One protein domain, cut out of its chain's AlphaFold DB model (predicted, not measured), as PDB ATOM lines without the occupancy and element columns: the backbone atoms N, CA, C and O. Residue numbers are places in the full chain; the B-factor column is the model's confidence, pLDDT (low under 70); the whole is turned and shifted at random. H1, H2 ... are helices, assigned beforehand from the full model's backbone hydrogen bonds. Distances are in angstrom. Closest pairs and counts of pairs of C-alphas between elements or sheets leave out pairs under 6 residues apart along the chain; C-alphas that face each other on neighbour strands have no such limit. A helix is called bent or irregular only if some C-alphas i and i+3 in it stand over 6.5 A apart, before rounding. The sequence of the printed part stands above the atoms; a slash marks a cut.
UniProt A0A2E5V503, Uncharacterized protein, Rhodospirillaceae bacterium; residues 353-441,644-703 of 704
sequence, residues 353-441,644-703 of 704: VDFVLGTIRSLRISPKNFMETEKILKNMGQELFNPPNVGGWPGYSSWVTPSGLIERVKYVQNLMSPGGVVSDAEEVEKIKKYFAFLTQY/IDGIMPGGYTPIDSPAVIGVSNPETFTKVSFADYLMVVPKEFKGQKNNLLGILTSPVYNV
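AT A GLANCE: This is residues 353 to 441 and 644 to 703 of the 704 residues of an uncharacterized protein of Rhodospirillaceae bacterium (UniProt A0A2E5V503). Three roughly aligned helices, H1, H2 and H4, form a loose triangle, with H1 near the middle of the domain and the short helices H6, H8, H9 and H10 gathered on the side away from H2. The longest helix, H5, lies off one end of this group, with the unnamed residues 644 to 657 running between; residues 380 to 395 loop out at the other end and lead into H3. The printed part has 149 residues with ten named helices, H1 to H10 in chain order, and no named strand: the class is all helix. The whole is compact, with a radius of gyration of the C-alphas of 16.4 A and spans of 46 by 43 by 25 A.

HOW THE PARTS SIT: H5, residues 425 to 441, is apart from each of the other nine helices. H1, residues 353 to 363, and H2, residues 370 to 379, form a helical hairpin: they only just touch, with 3 pairs of C-alphas within 8 A, the closest those of Val 353 and Leu 377 at 6.6 A, and run opposite ways at a steep tilt of 36 degrees, only just beyond shallow. H4, residues 402 to 416, touches H2, closest at the C-alphas of Asn 379 and Gly 404, 6.9 A, at a shallow tilt of 17 degrees, opposite ways. H1 and H4 are close but not clearly touching, the C-alphas of Val 356 and Tyr 411 being closest at 7.9 A. H9, residues 692 to 697, touches H4, closest at the C-alphas of Val 409 and Thr 697, 6.3 A, at a shallow tilt of 12 degrees, opposite ways. The helix packing is mostly aligned, but only just: 2 of 3 touching pairs are at a shallow tilt. H6, residues 658 to 662, and H8, residues 674 to 678, are near H1, with closest C-alphas Leu 363 and Pro 658 at 6.1 A and Ser 362 and Leu 678 at 7.2 A. H7, residues 666 to 669, is close to H6 but not clearly touching, with C-alphas 662 and 669 closest at 5.4 A. H10, residues 699 to 702, is likewise close to H1, with C-alphas 355 and 702 closest at 7.0 A. H3, residues 396 to 399, meets H4 only through their link. Every O i to N i+4 pair is within hydrogen-bond range in H1, H4, H5, H8 and H9, against 4 of 6 in H2 and 0 of 1 in H6, where 1 of 2 O i to N i+3 pairs is; H3, H7 and H10 are too short for an O i to N i+4 pair.

IN THESE COORDINATES: H5 is 23.9 A from first to last C-alpha, H4 21.4 A, and H1 and H2 14.9 A each. C-alpha 353 begins H1 at (9.243, -46.710, 43.997), C-alpha 425 begins H5 at (33.032, -32.956, 47.141), and C-alpha 702 ends H10 at (6.464, -48.535, 55.036). H2 and H6 are irregular: C-alphas 371 and 374 are 7.0 A apart, and C-alphas 659 and 662 are 7.3 A apart.

THE WHOLE: The two C-alphas farthest apart, those of Tyr 441 and Gly 687, are 47.8 A apart. Residues 442 to 643 are not printed, and C-alphas 441 and 644 are 16.4 A apart across the cut. The links from H2 to H3 and from H8 to H9 are long. The mean pLDDT of the printed part is 88.3; residues 439 to 441 and 681 to 690 include the 13 residues under 70.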
ATOM      1  N   VAL A 353       8.914 -48.048  44.515       97.88
ATOM      2  CA  VAL A 353       9.243 -46.710  43.997       97.88
ATOM      3  C   VAL A 353       9.024 -45.617  45.051       97.88
ATOM      4  O   VAL A 353       9.895 -44.765  45.225       97.88
ATOM      5  N   ASP A 354       7.906 -45.647  45.786       97.06
ATOM      6  CA  ASP A 354       7.641 -44.703  46.884       97.06
ATOM      7  C   ASP A 354       8.638 -44.856  48.040       97.06
ATOM      8  O   ASP A 354       9.007 -43.865  48.666       97.06
ATOM      9  N   PHE A 355       9.062 -46.087  48.336       97.31
ATOM     10  CA  PHE A 355       9.998 -46.389  49.412       97.31
ATOM     11  C   PHE A 355      11.421 -45.967  49.034       97.31
ATOM     12  O   PHE A 355      11.996 -45.093  49.677       97.31
ATOM     13  N   VAL A 356      11.977 -46.520  47.954       97.38
ATOM     14  CA  VAL A 356      13.375 -46.303  47.553       97.38
ATOM     15  C   VAL A 356      13.589 -44.860  47.094       97.38
ATOM     16  O   VAL A 356      14.364 -44.122  47.708       97.38
ATOM     17  N   LEU A 357      12.859 -44.409  46.066       97.50
ATOM     18  CA  LEU A 357      13.068 -43.070  45.501       97.50
ATOM     19  C   LEU A 357      12.536 -41.973  46.431       97.50
ATOM     20  O   LEU A 357      13.101 -40.881  46.468       97.50
ATOM     21  N   GLY A 358      11.512 -42.274  47.235       96.75
ATOM     22  CA  GLY A 358      11.037 -41.360  48.271       96.75
ATOM     23  C   GLY A 358      12.014 -41.176  49.430       96.75
ATOM     24  O   GLY A 358      12.154 -40.054  49.916       96.75
ATOM     25  N   THR A 359      12.754 -42.219  49.825       96.56
ATOM     26  CA  THR A 359      13.838 -42.095  50.819       96.56
ATOM     27  C   THR A 359      14.962 -41.209  50.283       96.56
ATOM     28  O   THR A 359      15.352 -40.252  50.945       96.56
ATOM     29  N   ILE A 360      15.424 -41.468  49.053       96.00
ATOM     30  CA  ILE A 360      16.481 -40.696  48.369       96.00
ATOM     31  C   ILE A 360      16.150 -39.199  48.340       96.00
ATOM     32  O   ILE A 360      16.969 -38.363  48.728       96.00
ATOM     33  N   ARG A 361      14.923 -38.860  47.927       96.56
ATOM     34  CA  ARG A 361      14.435 -37.477  47.880       96.56
ATOM     35  C   ARG A 361      14.309 -36.861  49.268       96.56
ATOM     36  O   ARG A 361      14.833 -35.777  49.504       96.56
ATOM     37  N   SER A 362      13.667 -37.564  50.200       95.56
ATOM     38  CA  SER A 362      13.406 -37.026  51.541       95.56
ATOM     39  C   SER A 362      14.680 -36.824  52.352       95.56
ATOM     40  O   SER A 362      14.762 -35.875  53.127       95.56
ATOM     41  N   LEU A 363      15.701 -37.656  52.149       94.75
ATOM     42  CA  LEU A 363      16.996 -37.482  52.802       94.75
ATOM     43  C   LEU A 363      17.946 -36.543  52.043       94.75
ATOM     44  O   LEU A 363      18.986 -36.184  52.580       94.75
ATOM     45  N   ARG A 364      17.596 -36.116  50.818       94.56
ATOM     46  CA  ARG A 364      18.476 -35.366  49.902       94.56
ATOM     47  C   ARG A 364      19.853 -36.020  49.723       94.56
ATOM     48  O   ARG A 364      20.858 -35.329  49.645       94.56
ATOM     49  N   ILE A 365      19.905 -37.338  49.606       93.81
ATOM     50  CA  ILE A 365      21.157 -38.083  49.404       93.81
ATOM     51  C   ILE A 365      21.274 -38.610  47.981       93.81
ATOM     52  O   ILE A 365      20.279 -38.825  47.290       93.81
ATOM     53  N   SER A 366      22.509 -38.856  47.559       94.75
ATOM     54  CA  SER A 366      22.821 -39.583  46.335       94.75
ATOM     55  C   SER A 366      23.431 -40.932  46.716       94.75
ATOM     56  O   SER A 366      24.546 -40.928  47.230       94.75
ATOM     57  N   PRO A 367      22.761 -42.079  46.496       93.00
ATOM     58  CA  PRO A 367      23.376 -43.391  46.708       93.00
ATOM     59  C   PRO A 367      24.667 -43.531  45.896       93.00
ATOM     60  O   PRO A 367      24.708 -43.079  44.753       93.00
ATOM     61  N   LYS A 368      25.697 -44.173  46.460       89.81
ATOM     62  CA  LYS A 368      26.999 -44.324  45.785       89.81
ATOM     63  C   LYS A 368      26.911 -45.171  44.511       89.81
ATOM     64  O   LYS A 368      27.597 -44.895  43.539       89.81
ATOM     65  N   ASN A 369      26.028 -46.170  44.509       86.38
ATOM     66  CA  ASN A 369      25.763 -47.046  43.368       86.38
ATOM     67  C   ASN A 369      24.284 -46.943  42.946       86.38
ATOM     68  O   ASN A 369      23.517 -47.903  43.034       86.38
ATOM     69  N   PHE A 370      23.841 -45.753  42.510       89.44
ATOM     70  CA  PHE A 370      22.455 -45.554  42.052       89.44
ATOM     71  C   PHE A 370      22.095 -46.444  40.851       89.44
ATOM     72  O   PHE A 370      20.916 -46.711  40.620       89.44
ATOM     73  N   MET A 371      23.090 -46.940  40.110       84.69
ATOM     74  CA  MET A 371      22.925 -47.848  38.970       84.69
ATOM     75  C   MET A 371      22.315 -49.209  39.340       84.69
ATOM     76  O   MET A 371      21.802 -49.904  38.464       84.69
ATOM     77  N   GLU A 372      22.318 -49.595  40.620       89.31
ATOM     78  CA  GLU A 372      21.610 -50.790  41.097       89.31
ATOM     79  C   GLU A 372      20.141 -50.535  41.465       89.31
ATOM     80  O   GLU A 372      19.395 -51.479  41.736       89.31
ATOM     81  N   THR A 373      19.664 -49.288  41.415       92.81
ATOM     82  CA  THR A 373      18.295 -48.939  41.828       92.81
ATOM     83  C   THR A 373      17.233 -49.685  41.009       92.81
ATOM     84  O   THR A 373      16.253 -50.167  41.577       92.81
ATOM     85  N   GLU A 374      17.426 -49.891  39.698       92.75
ATOM     86  CA  GLU A 374      16.518 -50.724  38.889       92.75
ATOM     87  C   GLU A 374      16.460 -52.206  39.311       92.75
ATOM     88  O   GLU A 374      15.446 -52.865  39.063       92.75
ATOM     89  N   LYS A 375      17.519 -52.737  39.935       93.69
ATOM     90  CA  LYS A 375      17.586 -54.108  40.466       93.69
ATOM     91  C   LYS A 375      16.913 -54.179  41.836       93.69
ATOM     92  O   LYS A 375      16.093 -55.064  42.052       93.69
ATOM     93  N   ILE A 376      17.165 -53.201  42.706       95.38
ATOM     94  CA  ILE A 376      16.528 -53.076  44.028       95.38
ATOM     95  C   ILE A 376      14.999 -52.985  43.879       95.38
ATOM     96  O   ILE A 376      14.266 -53.767  44.483       95.38
ATOM     97  N   LEU A 377      14.506 -52.109  42.994       96.94
ATOM     98  CA  LEU A 377      13.070 -51.982  42.703       96.94
ATOM     99  C   LEU A 377      12.457 -53.287  42.166       96.94
ATOM    100  O   LEU A 377      11.340 -53.645  42.541       96.94
ATOM    101  N   LYS A 378      13.191 -54.021  41.317       95.75
ATOM    102  CA  LYS A 378      12.771 -55.330  40.800       95.75
ATOM    103  C   LYS A 378      12.689 -56.386  41.904       95.75
ATOM    104  O   LYS A 378      11.687 -57.091  41.961       95.75
ATOM    105  N   ASN A 379      13.700 -56.480  42.768       95.75
ATOM    106  CA  ASN A 379      13.737 -57.440  43.873       95.75
ATOM    107  C   ASN A 379      12.584 -57.213  44.867       95.75
ATOM    108  O   ASN A 379      12.010 -58.169  45.378       95.75
ATOM    109  N   MET A 380      12.184 -55.955  45.072       95.75
ATOM    110  CA  MET A 380      11.005 -55.577  45.862       95.75
ATOM    111  C   MET A 380       9.657 -55.737  45.116       95.75
ATOM    112  O   MET A 380       8.614 -55.373  45.656       95.75
ATOM    113  N   GLY A 381       9.649 -56.249  43.877       94.81
ATOM    114  CA  GLY A 381       8.433 -56.569  43.115       94.81
ATOM    115  C   GLY A 381       7.926 -55.503  42.130       94.81
ATOM    116  O   GLY A 381       6.857 -55.688  41.548       94.81
ATOM    117  N   GLN A 382       8.657 -54.408  41.892       97.25
ATOM    118  CA  GLN A 382       8.238 -53.320  40.991       97.25
ATOM    119  C   GLN A 382       9.290 -52.997  39.914       97.25
ATOM    120  O   GLN A 382       9.895 -51.924  39.892       97.25
ATOM    121  N   GLU A 383       9.490 -53.908  38.957       97.06
ATOM    122  CA  GLU A 383      10.293 -53.604  37.764       97.06
ATOM    123  C   GLU A 383       9.540 -52.628  36.839       97.06
ATOM    124  O   GLU A 383       8.572 -53.004  36.171       97.06
ATOM    125  N   LEU A 384       9.987 -51.366  36.785       97.94
ATOM    126  CA  LEU A 384       9.435 -50.352  35.876       97.94
ATOM    127  C   LEU A 384       9.430 -50.846  34.420       97.94
ATOM    128  O   LEU A 384      10.362 -51.519  33.980       97.94
ATOM    129  N   PHE A 385       8.381 -50.486  33.670       98.19
ATOM    130  CA  PHE A 385       8.111 -50.951  32.299       98.19
ATOM    131  C   PHE A 385       7.872 -52.469  32.130       98.19
ATOM    132  O   PHE A 385       7.736 -52.949  30.999       98.19
ATOM    133  N   ASN A 386       7.812 -53.240  33.219       97.75
ATOM    134  CA  ASN A 386       7.570 -54.682  33.184       97.75
ATOM    135  C   ASN A 386       6.650 -55.150  34.337       97.75
ATOM    136  O   ASN A 386       7.077 -55.952  35.169       97.75
ATOM    137  N   PRO A 387       5.396 -54.654  34.414       96.88
ATOM    138  CA  PRO A 387       4.389 -55.211  35.317       96.88
ATOM    139  C   PRO A 387       4.149 -56.711  35.048       96.88
ATOM    140  O   PRO A 387       4.290 -57.156  33.905       96.88
ATOM    141  N   PRO A 388       3.800 -57.500  36.082       95.25
ATOM    142  CA  PRO A 388       3.774 -58.962  35.999       95.25
ATOM    143  C   PRO A 388       2.645 -59.531  35.127       95.25
ATOM    144  O   PRO A 388       2.804 -60.607  34.557       95.25
ATOM    145  N   ASN A 389       1.507 -58.839  35.017       94.94
ATOM    146  CA  ASN A 389       0.343 -59.267  34.236       94.94
ATOM    147  C   ASN A 389      -0.483 -58.054  33.756       94.94
ATOM    148  O   ASN A 389      -0.121 -56.910  34.036       94.94
ATOM    149  N   VAL A 390      -1.590 -58.301  33.042       94.19
ATOM    150  CA  VAL A 390      -2.474 -57.264  32.469       94.19
ATOM    151  C   VAL A 390      -3.123 -56.339  33.507       94.19
ATOM    152  O   VAL A 390      -3.362 -55.176  33.196       94.19
ATOM    153  N   GLY A 391      -3.319 -56.808  34.744       94.69
ATOM    154  CA  GLY A 391      -3.810 -56.020  35.880       94.69
ATOM    155  C   GLY A 391      -2.799 -55.009  36.436       94.69
ATOM    156  O   GLY A 391      -3.164 -54.178  37.267       94.69
ATOM    157  N   GLY A 392      -1.545 -55.053  35.973       96.19
ATOM    158  CA  GLY A 392      -0.470 -54.173  36.422       96.19
ATOM    159  C   GLY A 392       0.312 -54.754  37.603       96.19
ATOM    160  O   GLY A 392       0.394 -55.968  37.792       96.19
ATOM    161  N   TRP A 393       0.929 -53.883  38.398       96.25
ATOM    162  CA  TRP A 393       1.449 -54.231  39.717       96.25
ATOM    163  C   TRP A 393       0.289 -54.270  40.736       96.25
ATOM    164  O   TRP A 393      -0.443 -53.278  40.826       96.25
ATOM    165  N   PRO A 394       0.127 -55.367  41.505       86.19
ATOM    166  CA  PRO A 394      -1.094 -55.627  42.279       86.19
ATOM    167  C   PRO A 394      -1.373 -54.656  43.440       86.19
ATOM    168  O   PRO A 394      -2.539 -54.426  43.746       86.19
ATOM    169  N   GLY A 395      -0.351 -54.037  44.043       86.69
ATOM    170  CA  GLY A 395      -0.527 -53.025  45.094       86.69
ATOM    171  C   GLY A 395      -0.699 -53.596  46.509       86.69
ATOM    172  O   GLY A 395      -0.516 -54.792  46.736       86.69
ATOM    173  N   TYR A 396      -1.115 -52.753  47.463       86.62
ATOM    174  CA  TYR A 396      -1.497 -53.190  48.810       86.62
ATOM    175  C   TYR A 396      -0.389 -54.009  49.520       86.62
ATOM    176  O   TYR A 396       0.794 -53.656  49.501       86.62
ATOM    177  N   SER A 397      -0.765 -55.123  50.157       88.94
ATOM    178  CA  SER A 397       0.125 -56.045  50.869       88.94
ATOM    179  C   SER A 397       1.148 -56.752  49.970       88.94
ATOM    180  O   SER A 397       2.141 -57.262  50.488       88.94
ATOM    181  N   SER A 398       0.997 -56.728  48.635       90.19
ATOM    182  CA  SER A 398       1.988 -57.320  47.721       90.19
ATOM    183  C   SER A 398       3.356 -56.632  47.795       90.19
ATOM    184  O   SER A 398       4.343 -57.169  47.302       90.19
ATOM    185  N   TRP A 399       3.421 -55.429  48.370       92.88
ATOM    186  CA  TRP A 399       4.648 -54.653  48.539       92.88
ATOM    187  C   TRP A 399       5.477 -55.025  49.775       92.88
ATOM    188  O   TRP A 399       6.603 -54.535  49.907       92.88
ATOM    189  N   VAL A 400       4.923 -55.834  50.683       89.81
ATOM    190  CA  VAL A 400       5.499 -56.180  51.997       89.81
ATOM    191  C   VAL A 400       5.511 -57.696  52.226       89.81
ATOM    192  O   VAL A 400       5.236 -58.190  53.315       89.81
ATOM    193  N   THR A 401       5.855 -58.452  51.180       91.75
ATOM    194  CA  THR A 401       6.198 -59.876  51.309       91.75
ATOM    195  C   THR A 401       7.458 -60.054  52.173       91.75
ATOM    196  O   THR A 401       8.270 -59.127  52.247       91.75
ATOM    197  N   PRO A 402       7.702 -61.235  52.778       92.06
ATOM    198  CA  PRO A 402       8.910 -61.475  53.574       92.06
ATOM    199  C   PRO A 402      10.213 -61.162  52.818       92.06
ATOM    200  O   PRO A 402      11.093 -60.489  53.347       92.06
ATOM    201  N   SER A 403      10.307 -61.561  51.544       90.62
ATOM    202  CA  SER A 403      11.445 -61.227  50.678       90.62
ATOM    203  C   SER A 403      11.537 -59.727  50.376       90.62
ATOM    204  O   SER A 403      12.622 -59.155  50.459       90.62
ATOM    205  N   GLY A 404      10.412 -59.063  50.093       91.69
ATOM    206  CA  GLY A 404      10.370 -57.618  49.862       91.69
ATOM    207  C   GLY A 404      10.805 -56.807  51.087       91.69
ATOM    208  O   GLY A 404      11.532 -55.828  50.941       91.69
ATOM    209  N   LEU A 405      10.419 -57.231  52.295       92.75
ATOM    210  CA  LEU A 405      10.835 -56.606  53.554       92.75
ATOM    211  C   LEU A 405      12.340 -56.770  53.810       92.75
ATOM    212  O   LEU A 405      12.997 -55.794  54.171       92.75
ATOM    213  N   ILE A 406      12.911 -57.952  53.549       93.75
ATOM    214  CA  ILE A 406      14.364 -58.179  53.637       93.75
ATOM    215  C   ILE A 406      15.124 -57.228  52.699       93.75
ATOM    216  O   ILE A 406      16.090 -56.591  53.115       93.75
ATOM    217  N   GLU A 407      14.673 -57.074  51.452       95.06
ATOM    218  CA  GLU A 407      15.308 -56.157  50.495       95.06
ATOM    219  C   GLU A 407      15.170 -54.681  50.920       95.06
ATOM    220  O   GLU A 407      16.082 -53.889  50.677       95.06
ATOM    221  N   ARG A 408      14.082 -54.297  51.611       95.38
ATOM    222  CA  ARG A 408      13.929 -52.952  52.204       95.38
ATOM    223  C   ARG A 408      14.908 -52.707  53.347       95.38
ATOM    224  O   ARG A 408      15.515 -51.640  53.383       95.38
ATOM    225  N   VAL A 409      15.094 -53.684  54.237       93.75
ATOM    226  CA  VAL A 409      16.068 -53.590  55.338       93.75
ATOM    227  C   VAL A 409      17.492 -53.488  54.790       93.75
ATOM    228  O   VAL A 409      18.197 -52.551  55.157       93.75
ATOM    229  N   LYS A 410      17.883 -54.355  53.842       93.50
ATOM    230  CA  LYS A 410      19.191 -54.276  53.161       93.50
ATOM    231  C   LYS A 410      19.416 -52.917  52.501       93.50
ATOM    232  O   LYS A 410      20.485 -52.333  52.643       93.50
ATOM    233  N   TYR A 411      18.409 -52.399  51.793       95.12
ATOM    234  CA  TYR A 411      18.495 -51.086  51.160       95.12
ATOM    235  C   TYR A 411      18.765 -49.976  52.185       95.12
ATOM    236  O   TYR A 411      19.683 -49.186  51.987       95.12
ATOM    237  N   VAL A 412      18.019 -49.940  53.295       94.12
ATOM    238  CA  VAL A 412      18.226 -48.942  54.357       94.12
ATOM    239  C   VAL A 412      19.595 -49.118  55.027       94.12
ATOM    240  O   VAL A 412      20.283 -48.126  55.245       94.12
ATOM    241  N   GLN A 413      20.027 -50.348  55.316       92.12
ATOM    242  CA  GLN A 413      21.344 -50.620  55.907       92.12
ATOM    243  C   GLN A 413      22.484 -50.119  55.010       92.12
ATOM    244  O   GLN A 413      23.325 -49.352  55.475       92.12
ATOM    245  N   ASN A 414      22.465 -50.463  53.719       91.88
ATOM    246  CA  ASN A 414      23.458 -49.996  52.748       91.88
ATOM    247  C   ASN A 414      23.462 -48.463  52.637       91.88
ATOM    248  O   ASN A 414      24.521 -47.851  52.560       91.88
ATOM    249  N   LEU A 415      22.286 -47.832  52.663       91.50
ATOM    250  CA  LEU A 415      22.130 -46.378  52.569       91.50
ATOM    251  C   LEU A 415      22.674 -45.627  53.797       91.50
ATOM    252  O   LEU A 415      23.118 -44.488  53.671       91.50
ATOM    253  N   MET A 416      22.619 -46.261  54.972       89.81
ATOM    254  CA  MET A 416      23.078 -45.703  56.248       89.81
ATOM    255  C   MET A 416      24.534 -46.072  56.587       89.81
ATOM    256  O   MET A 416      25.113 -45.458  57.481       89.81
ATOM    257  N   SER A 417      25.133 -47.057  55.906       89.81
ATOM    258  CA  SER A 417      26.536 -47.443  56.113       89.81
ATOM    259  C   SER A 417      27.535 -46.404  55.568       89.81
ATOM    260  O   SER A 417      27.227 -45.725  54.580       89.81
ATOM    261  N   PRO A 418      28.750 -46.294  56.145       86.38
ATOM    262  CA  PRO A 418      29.831 -45.490  55.575       86.38
ATOM    263  C   PRO A 418      30.093 -45.848  54.105       86.38
ATOM    264  O   PRO A 418      30.240 -47.017  53.758       86.38
ATOM    265  N   GLY A 419      30.130 -44.843  53.227       85.69
ATOM    266  CA  GLY A 419      30.275 -45.049  51.781       85.69
ATOM    267  C   GLY A 419      29.011 -45.528  51.048       85.69
ATOM    268  O   GLY A 419      29.077 -45.767  49.844       85.69
ATOM    269  N   GLY A 420      27.857 -45.632  51.718       87.69
ATOM    270  CA  GLY A 420      26.562 -45.926  51.086       87.69
ATOM    271  C   GLY A 420      26.041 -44.819  50.159       87.69
ATOM    272  O   GLY A 420      25.263 -45.065  49.231       87.69
ATOM    273  N   VAL A 421      26.502 -43.589  50.389       91.75
ATOM    274  CA  VAL A 421      26.160 -42.378  49.636       91.75
ATOM    275  C   VAL A 421      27.419 -41.704  49.085       91.75
ATOM    276  O   VAL A 421      28.530 -41.960  49.549       91.75
ATOM    277  N   VAL A 422      27.237 -40.844  48.085       91.00
ATOM    278  CA  VAL A 422      28.279 -39.953  47.566       91.00
ATOM    279  C   VAL A 422      28.548 -38.860  48.600       91.00
ATOM    280  O   VAL A 422      27.693 -38.003  48.822       91.00
ATOM    281  N   SER A 423      29.732 -38.897  49.209       88.88
ATOM    282  CA  SER A 423      30.193 -37.927  50.211       88.88
ATOM    283  C   SER A 423      31.346 -37.041  49.733       88.88
ATOM    284  O   SER A 423      31.633 -36.027  50.363       88.88
ATOM    285  N   ASP A 424      32.022 -37.413  48.645       89.00
ATOM    286  CA  ASP A 424      33.163 -36.664  48.124       89.00
ATOM    287  C   ASP A 424      32.726 -35.379  47.395       89.00
ATOM    288  O   ASP A 424      31.809 -35.385  46.568       89.00
ATOM    289  N   ALA A 425      33.396 -34.262  47.685       88.44
ATOM    290  CA  ALA A 425      33.032 -32.956  47.141       88.44
ATOM    291  C   ALA A 425      33.288 -32.842  45.626       88.44
ATOM    292  O   ALA A 425      32.542 -32.140  44.933       88.44
ATOM    293  N   GLU A 426      34.298 -33.538  45.092       88.75
ATOM    294  CA  GLU A 426      34.599 -33.560  43.661       88.75
ATOM    295  C   GLU A 426      33.560 -34.400  42.897       88.75
ATOM    296  O   GLU A 426      33.070 -33.974  41.848       88.75
ATOM    297  N   GLU A 427      33.148 -35.552  43.438       88.75
ATOM    298  CA  GLU A 427      32.023 -36.355  42.938       88.75
ATOM    299  C   GLU A 427      30.706 -35.563  42.956       88.75
ATOM    300  O   GLU A 427      29.993 -35.525  41.948       88.75
ATOM    301  N   VAL A 428      30.401 -34.856  44.049       90.44
ATOM    302  CA  VAL A 428      29.223 -33.974  44.136       90.44
ATOM    303  C   VAL A 428      29.281 -32.852  43.092       90.44
ATOM    304  O   VAL A 428      28.261 -32.523  42.477       90.44
ATOM    305  N   GLU A 429      30.453 -32.276  42.827       90.06
ATOM    306  CA  GLU A 429      30.613 -31.249  41.795       90.06
ATOM    307  C   GLU A 429      30.506 -31.819  40.367       90.06
ATOM    308  O   GLU A 429      29.888 -31.192  39.502       90.06
ATOM    309  N   LYS A 430      30.997 -33.042  40.120       89.56
ATOM    310  CA  LYS A 430      30.759 -33.787  38.866       89.56
ATOM    311  C   LYS A 430      29.256 -34.002  38.636       89.56
ATOM    312  O   LYS A 430      28.766 -33.705  37.543       89.56
ATOM    313  N   ILE A 431      28.505 -34.419  39.664       89.56
ATOM    314  CA  ILE A 431      27.035 -34.566  39.621       89.56
ATOM    315  C   ILE A 431      26.355 -33.238  39.246       89.56
ATOM    316  O   ILE A 431      25.522 -33.219  38.333       89.56
ATOM    317  N   LYS A 432      26.714 -32.120  39.902       89.56
ATOM    318  CA  LYS A 432      26.150 -30.790  39.595       89.56
ATOM    319  C   LYS A 432      26.411 -30.382  38.146       89.56
ATOM    320  O   LYS A 432      25.465 -30.032  37.436       89.56
ATOM    321  N   LYS A 433      27.670 -30.453  37.697       87.81
ATOM    322  CA  LYS A 433      28.086 -30.082  36.331       87.81
ATOM    323  C   LYS A 433      27.340 -30.900  35.279       87.81
ATOM    324  O   LYS A 433      26.830 -30.335  34.313       87.81
ATOM    325  N   TYR A 434      27.189 -32.204  35.499       84.56
ATOM    326  CA  TYR A 434      26.426 -33.084  34.614       84.56
ATOM    327  C   TYR A 434      24.924 -32.757  34.587       84.56
ATOM    328  O   TYR A 434      24.333 -32.669  33.513       84.56
ATOM    329  N   PHE A 435      24.293 -32.499  35.735       84.38
ATOM    330  CA  PHE A 435      22.872 -32.133  35.782       84.38
ATOM    331  C   PHE A 435      22.585 -30.758  35.145       84.38
ATOM    332  O   PHE A 435      21.579 -30.591  34.442       84.38
ATOM    333  N   ALA A 436      23.490 -29.792  35.323       82.81
ATOM    334  CA  ALA A 436      23.449 -28.505  34.631       82.81
ATOM    335  C   ALA A 436      23.590 -28.686  33.108       82.81
ATOM    336  O   ALA A 436      22.750 -28.194  32.347       82.81
ATOM    337  N   PHE A 437      24.571 -29.483  32.668       81.31
ATOM    338  CA  PHE A 437      24.759 -29.855  31.265       81.31
ATOM    339  C   PHE A 437      23.503 -30.507  30.664       81.31
ATOM    340  O   PHE A 437      23.006 -30.021  29.651       81.31
ATOM    341  N   LEU A 438      22.920 -31.531  31.301       73.25
ATOM    342  CA  LEU A 438      21.687 -32.188  30.831       73.25
ATOM    343  C   LEU A 438      20.508 -31.211  30.691       73.25
ATOM    344  O   LEU A 438      19.683 -31.346  29.782       73.25
ATOM    345  N   THR A 439      20.422 -30.225  31.586       68.62
ATOM    346  CA  THR A 439      19.381 -29.190  31.545       68.62
ATOM    347  C   THR A 439      19.561 -28.271  30.331       68.62
ATOM    348  O   THR A 439      18.574 -27.930  29.674       68.62
ATOM    349  N   GLN A 440      20.807 -27.938  29.978       67.31
ATOM    350  CA  GLN A 440      21.167 -27.107  28.823       67.31
ATOM    351  C   GLN A 440      21.150 -27.875  27.481       67.31
ATOM    352  O   GLN A 440      20.810 -27.305  26.441       67.31
ATOM    353  N   TYR A 441      21.459 -29.178  27.487       62.22
ATOM    354  CA  TYR A 441      21.631 -30.023  26.292       62.22
ATOM    355  C   TYR A 441      20.341 -30.241  25.477       62.22
ATOM    356  O   TYR A 441      20.388 -30.648  24.316       62.22
ATOM    357  N   ILE A 644      28.105 -41.009  35.754       74.19
ATOM    358  CA  ILE A 644      27.985 -40.516  37.115       74.19
ATOM    359  C   ILE A 644      26.881 -41.318  37.796       74.19
ATOM    360  O   ILE A 644      25.683 -41.137  37.528       74.19
ATOM    361  N   ASP A 645      27.325 -42.185  38.701       81.00
ATOM    362  CA  ASP A 645      26.491 -43.068  39.516       81.00
ATOM    363  C   ASP A 645      25.705 -42.305  40.595       81.00
ATOM    364  O   ASP A 645      24.902 -42.906  41.300       81.00
ATOM    365  N   GLY A 646      25.881 -40.983  40.705       86.31
ATOM    366  CA  GLY A 646      25.145 -40.114  41.623       86.31
ATOM    367  C   GLY A 646      24.102 -39.191  40.977       86.31
ATOM    368  O   GLY A 646      24.025 -39.031  39.756       86.31
ATOM    369  N   ILE A 647      23.246 -38.574  41.796       92.81
ATOM    370  CA  ILE A 647      22.052 -37.835  41.352       92.81
ATOM    371  C   ILE A 647      21.847 -36.510  42.106       92.81
ATOM    372  O   ILE A 647      22.346 -36.334  43.212       92.81
ATOM    373  N   MET A 648      21.017 -35.620  41.548       93.50
ATOM    374  CA  MET A 648      20.504 -34.420  42.232       93.50
ATOM    375  C   MET A 648      19.079 -34.677  42.770       93.50
ATOM    376  O   MET A 648      18.116 -34.468  42.024       93.50
ATOM    377  N   PRO A 649      18.885 -35.168  44.012       94.06
ATOM    378  CA  PRO A 649      17.559 -35.508  44.541       94.06
ATOM    379  C   PRO A 649      16.627 -34.285  44.544       94.06
ATOM    380  O   PRO A 649      16.946 -33.237  45.104       94.06
ATOM    381  N   GLY A 650      15.490 -34.394  43.850       92.81
ATOM    382  CA  GLY A 650      14.563 -33.277  43.612       92.81
ATOM    383  C   GLY A 650      15.143 -32.076  42.844       92.81
ATOM    384  O   GLY A 650      14.517 -31.019  42.817       92.81
ATOM    385  N   GLY A 651      16.326 -32.218  42.236       91.31
ATOM    386  CA  GLY A 651      17.081 -31.137  41.600       91.31
ATOM    387  C   GLY A 651      18.001 -30.362  42.552       91.31
ATOM    388  O   GLY A 651      18.623 -29.392  42.125       91.31
ATOM    389  N   TYR A 652      18.114 -30.775  43.817       92.06
ATOM    390  CA  TYR A 652      19.003 -30.162  44.805       92.06
ATOM    391  C   TYR A 652      20.337 -30.905  44.904       92.06
ATOM    392  O   TYR A 652      20.404 -32.107  44.657       92.06
ATOM    393  N   THR A 653      21.389 -30.200  45.336       92.31
ATOM    394  CA  THR A 653      22.676 -30.812  45.699       92.31
ATOM    395  C   THR A 653      22.454 -31.902  46.752       92.31
ATOM    396  O   THR A 653      21.744 -31.618  47.733       92.31
ATOM    397  N   PRO A 654      23.020 -33.111  46.586       93.56
ATOM    398  CA  PRO A 654      22.976 -34.125  47.627       93.56
ATOM    399  C   PRO A 654      23.780 -33.690  48.862       93.56
ATOM    400  O   PRO A 654      24.714 -32.898  48.750       93.56
ATOM    401  N   ILE A 655      23.394 -34.190  50.034       92.00
ATOM    402  CA  ILE A 655      24.211 -34.147  51.253       92.00
ATOM    403  C   ILE A 655      25.120 -35.380  51.306       92.00
ATOM    404  O   ILE A 655      24.787 -36.427  50.746       92.00
ATOM    405  N   ASP A 656      26.245 -35.234  51.994       87.31
ATOM    406  CA  ASP A 656      27.321 -36.219  52.144       87.31
ATOM    407  C   ASP A 656      26.984 -37.389  53.084       87.31
ATOM    408  O   ASP A 656      27.561 -38.467  52.967       87.31
ATOM    409  N   SER A 657      26.033 -37.206  54.002       88.19
ATOM    410  CA  SER A 657      25.544 -38.250  54.903       88.19
ATOM    411  C   SER A 657      24.093 -38.003  55.327       88.19
ATOM    412  O   SER A 657      23.736 -36.866  55.644       88.19
ATOM    413  N   PRO A 658      23.244 -39.045  55.457       85.81
ATOM    414  CA  PRO A 658      21.937 -38.913  56.101       85.81
ATOM    415  C   PRO A 658      22.007 -38.245  57.483       85.81
ATOM    416  O   PRO A 658      21.092 -37.514  57.857       85.81
ATOM    417  N   ALA A 659      23.097 -38.452  58.234       84.19
ATOM    418  CA  ALA A 659      23.257 -37.935  59.594       84.19
ATOM    419  C   ALA A 659      23.290 -36.397  59.670       84.19
ATOM    420  O   ALA A 659      22.791 -35.826  60.640       84.19
ATOM    421  N   VAL A 660      23.818 -35.709  58.647       87.69
ATOM    422  CA  VAL A 660      23.941 -34.240  58.665       87.69
ATOM    423  C   VAL A 660      22.672 -33.513  58.218       87.69
ATOM    424  O   VAL A 660      22.620 -32.290  58.306       87.69
ATOM    425  N   ILE A 661      21.620 -34.224  57.787       88.69
ATOM    426  CA  ILE A 661      20.404 -33.615  57.212       88.69
ATOM    427  C   ILE A 661      19.787 -32.525  58.106       88.69
ATOM    428  O   ILE A 661      19.298 -31.514  57.592       88.69
ATOM    429  N   GLY A 662      19.861 -32.704  59.431       86.75
ATOM    430  CA  GLY A 662      19.440 -31.720  60.429       86.75
ATOM    431  C   GLY A 662      20.270 -30.435  60.390       86.75
ATOM    432  O   GLY A 662      19.711 -29.343  60.344       86.75
ATOM    433  N   VAL A 663      21.597 -30.579  60.344       87.19
ATOM    434  CA  VAL A 663      22.574 -29.478  60.309       87.19
ATOM    435  C   VAL A 663      22.522 -28.736  58.971       87.19
ATOM    436  O   VAL A 663      22.562 -27.511  58.950       87.19
ATOM    437  N   SER A 664      22.355 -29.446  57.850       86.31
ATOM    438  CA  SER A 664      22.276 -28.843  56.510       86.31
ATOM    439  C   SER A 664      20.931 -28.172  56.191       86.31
ATOM    440  O   SER A 664      20.799 -27.549  55.135       86.31
ATOM    441  N   ASN A 665      19.902 -28.328  57.037       89.06
ATOM    442  CA  ASN A 665      18.573 -27.730  56.843       89.06
ATOM    443  C   ASN A 665      17.981 -27.242  58.195       89.06
ATOM    444  O   ASN A 665      16.906 -27.700  58.606       89.06
ATOM    445  N   PRO A 666      18.654 -26.314  58.908       87.19
ATOM    446  CA  PRO A 666      18.288 -25.935  60.277       87.19
ATOM    447  C   PRO A 666      16.920 -25.239  60.345       87.19
ATOM    448  O   PRO A 666      16.173 -25.440  61.302       87.19
ATOM    449  N   GLU A 667      16.535 -24.501  59.298       85.88
ATOM    450  CA  GLU A 667      15.202 -23.895  59.138       85.88
ATOM    451  C   GLU A 667      14.057 -24.912  59.300       85.88
ATOM    452  O   GLU A 667      13.001 -24.584  59.842       85.88
ATOM    453  N   THR A 668      14.276 -26.156  58.857       87.62
ATOM    454  CA  THR A 668      13.316 -27.257  58.975       87.62
ATOM    455  C   THR A 668      13.419 -27.921  60.348       87.62
ATOM    456  O   THR A 668      12.434 -28.012  61.085       87.62
ATOM    457  N   PHE A 669      14.616 -28.388  60.712       88.62
ATOM    458  CA  PHE A 669      14.785 -29.350  61.807       88.62
ATOM    459  C   PHE A 669      14.954 -28.728  63.202       88.62
ATOM    460  O   PHE A 669      14.865 -29.440  64.197       88.62
ATOM    461  N   THR A 670      15.068 -27.400  63.309       85.44
ATOM    462  CA  THR A 670      14.894 -26.689  64.595       85.44
ATOM    463  C   THR A 670      13.469 -26.800  65.148       85.44
ATOM    464  O   THR A 670      13.273 -26.728  66.358       85.44
ATOM    465  N   LYS A 671      12.461 -26.979  64.280       82.62
ATOM    466  CA  LYS A 671      11.029 -26.981  64.651       82.62
ATOM    467  C   LYS A 671      10.337 -28.330  64.420       82.62
ATOM    468  O   LYS A 671       9.212 -28.536  64.885       82.62
ATOM    469  N   VAL A 672      10.969 -29.249  63.692       87.31
ATOM    470  CA  VAL A 672      10.377 -30.497  63.179       87.31
ATOM    471  C   VAL A 672      11.333 -31.657  63.464       87.31
ATOM    472  O   VAL A 672      12.507 -31.572  63.123       87.31
ATOM    473  N   SER A 673      10.857 -32.742  64.084       87.75
ATOM    474  CA  SER A 673      11.674 -33.951  64.274       87.75
ATOM    475  C   SER A 673      11.787 -34.749  62.968       87.75
ATOM    476  O   SER A 673      10.944 -34.619  62.081       87.75
ATOM    477  N   PHE A 674      12.786 -35.630  62.839       88.00
ATOM    478  CA  PHE A 674      12.875 -36.506  61.660       88.00
ATOM    479  C   PHE A 674      11.643 -37.413  61.503       88.00
ATOM    480  O   PHE A 674      11.202 -37.643  60.380       88.00
ATOM    481  N   ALA A 675      11.033 -37.865  62.605       87.50
ATOM    482  CA  ALA A 675       9.792 -38.641  62.563       87.50
ATOM    483  C   ALA A 675       8.594 -37.800  62.074       87.50
ATOM    484  O   ALA A 675       7.879 -38.244  61.178       87.50
ATOM    485  N   ASP A 676       8.433 -36.568  62.580       87.69
ATOM    486  CA  ASP A 676       7.406 -35.602  62.136       87.69
ATOM    487  C   ASP A 676       7.544 -35.189  60.657       87.69
ATOM    488  O   ASP A 676       6.618 -34.596  60.103       87.69
ATOM    489  N   TYR A 677       8.716 -35.416  60.056       91.56
ATOM    490  CA  TYR A 677       9.067 -35.055  58.681       91.56
ATOM    491  C   TYR A 677       8.952 -36.240  57.705       91.56
ATOM    492  O   TYR A 677       8.488 -36.075  56.579       91.56
ATOM    493  N   LEU A 678       9.360 -37.441  58.124       91.00
ATOM    494  CA  LEU A 678       9.381 -38.635  57.270       91.00
ATOM    495  C   LEU A 678       8.066 -39.428  57.284       91.00
ATOM    496  O   LEU A 678       7.798 -40.179  56.339       91.00
ATOM    497  N   MET A 679       7.271 -39.306  58.351       87.69
ATOM    498  CA  MET A 679       6.129 -40.181  58.613       87.69
ATOM    499  C   MET A 679       4.893 -39.424  59.077       87.69
ATOM    500  O   MET A 679       4.946 -38.343  59.661       87.69
ATOM    501  N   VAL A 680       3.749 -40.057  58.844       77.94
ATOM    502  CA  VAL A 680       2.493 -39.694  59.484       77.94
ATOM    503  C   VAL A 680       2.238 -40.741  60.569       77.94
ATOM    504  O   VAL A 680       2.382 -41.922  60.289       77.94
ATOM    505  N   VAL A 681       1.846 -40.307  61.776       68.62
ATOM    506  CA  VAL A 681       1.810 -41.085  63.044       68.62
ATOM    507  C   VAL A 681       3.169 -41.139  63.785       68.62
ATOM    508  O   VAL A 681       3.814 -42.176  63.851       68.62
ATOM    509  N   PRO A 682       3.591 -40.038  64.442       66.06
ATOM    510  CA  PRO A 682       4.830 -39.987  65.227       66.06
ATOM    511  C   PRO A 682       4.681 -40.488  66.681       66.06
ATOM    512  O   PRO A 682       5.562 -40.232  67.493       66.06
ATOM    513  N   LYS A 683       3.565 -41.139  67.064       69.56
ATOM    514  CA  LYS A 683       3.274 -41.465  68.482       69.56
ATOM    515  C   LYS A 683       4.354 -42.343  69.127       69.56
ATOM    516  O   LYS A 683       4.774 -42.035  70.235       69.56
ATOM    517  N   GLU A 684       4.811 -43.375  68.422       68.94
ATOM    518  CA  GLU A 684       5.877 -44.290  68.867       68.94
ATOM    519  C   GLU A 684       7.271 -43.628  68.917       68.94
ATOM    520  O   GLU A 684       8.136 -44.060  69.669       68.94
ATOM    521  N   PHE A 685       7.460 -42.518  68.193       69.44
ATOM    522  CA  PHE A 685       8.700 -41.731  68.151       69.44
ATOM    523  C   PHE A 685       8.623 -40.422  68.956       69.44
ATOM    524  O   PHE A 685       9.511 -39.569  68.856       69.44
ATOM    525  N   LYS A 686       7.562 -40.213  69.746       65.50
ATOM    526  CA  LYS A 686       7.330 -38.953  70.461       65.50
ATOM    527  C   LYS A 686       8.412 -38.742  71.527       65.50
ATOM    528  O   LYS A 686       8.415 -39.404  72.554       65.50
ATOM    529  N   GLY A 687       9.305 -37.781  71.284       56.97
ATOM    530  CA  GLY A 687      10.421 -37.445  72.178       56.97
ATOM    531  C   GLY A 687      11.752 -38.125  71.832       56.97
ATOM    532  O   GLY A 687      12.777 -37.735  72.384       56.97
ATOM    533  N   GLN A 688      11.784 -39.069  70.885       57.53
ATOM    534  CA  GLN A 688      13.039 -39.679  70.441       57.53
ATOM    535  C   GLN A 688      13.797 -38.743  69.484       57.53
ATOM    536  O   GLN A 688      13.265 -38.322  68.453       57.53
ATOM    537  N   LYS A 689      15.061 -38.430  69.799       53.28
ATOM    538  CA  LYS A 689      15.952 -37.695  68.889       53.28
ATOM    539  C   LYS A 689      16.638 -38.645  67.896       53.28
ATOM    540  O   LYS A 689      17.339 -39.575  68.273       53.28
ATOM    541  N   ASN A 690      16.509 -38.299  66.619       59.25
ATOM    542  CA  ASN A 690      17.509 -38.463  65.557       59.25
ATOM    543  C   ASN A 690      17.965 -39.862  65.083       59.25
ATOM    544  O   ASN A 690      18.740 -39.900  64.127       59.25
ATOM    545  N   ASN A 691      17.486 -40.996  65.613       80.00
ATOM    546  CA  ASN A 691      17.827 -42.306  65.026       80.00
ATOM    547  C   ASN A 691      17.111 -42.545  63.676       80.00
ATOM    548  O   ASN A 691      16.045 -43.160  63.610       80.00
ATOM    549  N   LEU A 692      17.723 -42.070  62.586       86.56
ATOM    550  CA  LEU A 692      17.237 -42.270  61.218       86.56
ATOM    551  C   LEU A 692      17.139 -43.749  60.831       86.56
ATOM    552  O   LEU A 692      16.189 -44.114  60.146       86.56
ATOM    553  N   LEU A 693      18.066 -44.603  61.281       87.94
ATOM    554  CA  LEU A 693      18.020 -46.032  60.962       87.94
ATOM    555  C   LEU A 693      16.748 -46.669  61.543       87.94
ATOM    556  O   LEU A 693      16.003 -47.298  60.799       87.94
ATOM    557  N   GLY A 694      16.462 -46.434  62.829       86.62
ATOM    558  CA  GLY A 694      15.251 -46.937  63.495       86.62
ATOM    559  C   GLY A 694      13.943 -46.379  62.918       86.62
ATOM    560  O   GLY A 694      12.939 -47.086  62.866       86.62
ATOM    561  N   ILE A 695      13.955 -45.137  62.422       89.19
ATOM    562  CA  ILE A 695      12.816 -44.567  61.687       89.19
ATOM    563  C   ILE A 695      12.605 -45.308  60.359       89.19
ATOM    564  O   ILE A 695      11.495 -45.743  60.071       89.19
ATOM    565  N   LEU A 696      13.653 -45.465  59.548       90.94
ATOM    566  CA  LEU A 696      13.552 -46.025  58.194       90.94
ATOM    567  C   LEU A 696      13.269 -47.537  58.180       90.94
ATOM    568  O   LEU A 696      12.700 -48.033  57.206       90.94
ATOM    569  N   THR A 697      13.629 -48.263  59.242       88.56
ATOM    570  CA  THR A 697      13.281 -49.683  59.422       88.56
ATOM    571  C   THR A 697      11.918 -49.909  60.087       88.56
ATOM    572  O   THR A 697      11.436 -51.042  60.062       88.56
ATOM    573  N   SER A 698      11.255 -48.878  60.633       88.19
ATOM    574  CA  SER A 698       9.930 -49.038  61.253       88.19
ATOM    575  C   SER A 698       8.864 -49.490  60.240       88.19
ATOM    576  O   SER A 698       8.809 -48.983  59.110       88.19
ATOM    577  N   PRO A 699       7.932 -50.381  60.639       87.56
ATOM    578  CA  PRO A 699       6.719 -50.662  59.878       87.56
ATOM    579  C   PRO A 699       5.949 -49.393  59.477       87.56
ATOM    580  O   PRO A 699       5.430 -49.329  58.363       87.56
ATOM    581  N   VAL A 700       5.939 -48.342  60.307       88.75
ATOM    582  CA  VAL A 700       5.247 -47.076  60.003       88.75
ATOM    583  C   VAL A 700       5.901 -46.328  58.834       88.75
ATOM    584  O   VAL A 700       5.201 -45.713  58.030       88.75
ATOM    585  N   TYR A 701       7.218 -46.451  58.625       91.31
ATOM    586  CA  TYR A 701       7.858 -45.865  57.443       91.31
ATOM    587  C   TYR A 701       7.473 -46.579  56.140       91.31
ATOM    588  O   TYR A 701       7.615 -46.004  55.058       91.31
ATOM    589  N   ASN A 702       6.928 -47.796  56.208       92.19
ATOM    590  CA  ASN A 702       6.464 -48.535  55.036       92.19
ATOM    591  C   ASN A 702       5.089 -48.076  54.525       92.19
ATOM    592  O   ASN A 702       4.690 -48.509  53.444       92.19
ATOM    593  N   VAL A 703       4.397 -47.175  55.228       92.62
ATOM    594  CA  VAL A 703       3.112 -46.604  54.797       92.62
ATOM    595  C   VAL A 703       3.195 -45.103  54.508       92.62
ATOM    596  O   VAL A 703       4.124 -44.402  54.913       92.62
TER     597      VAL A 703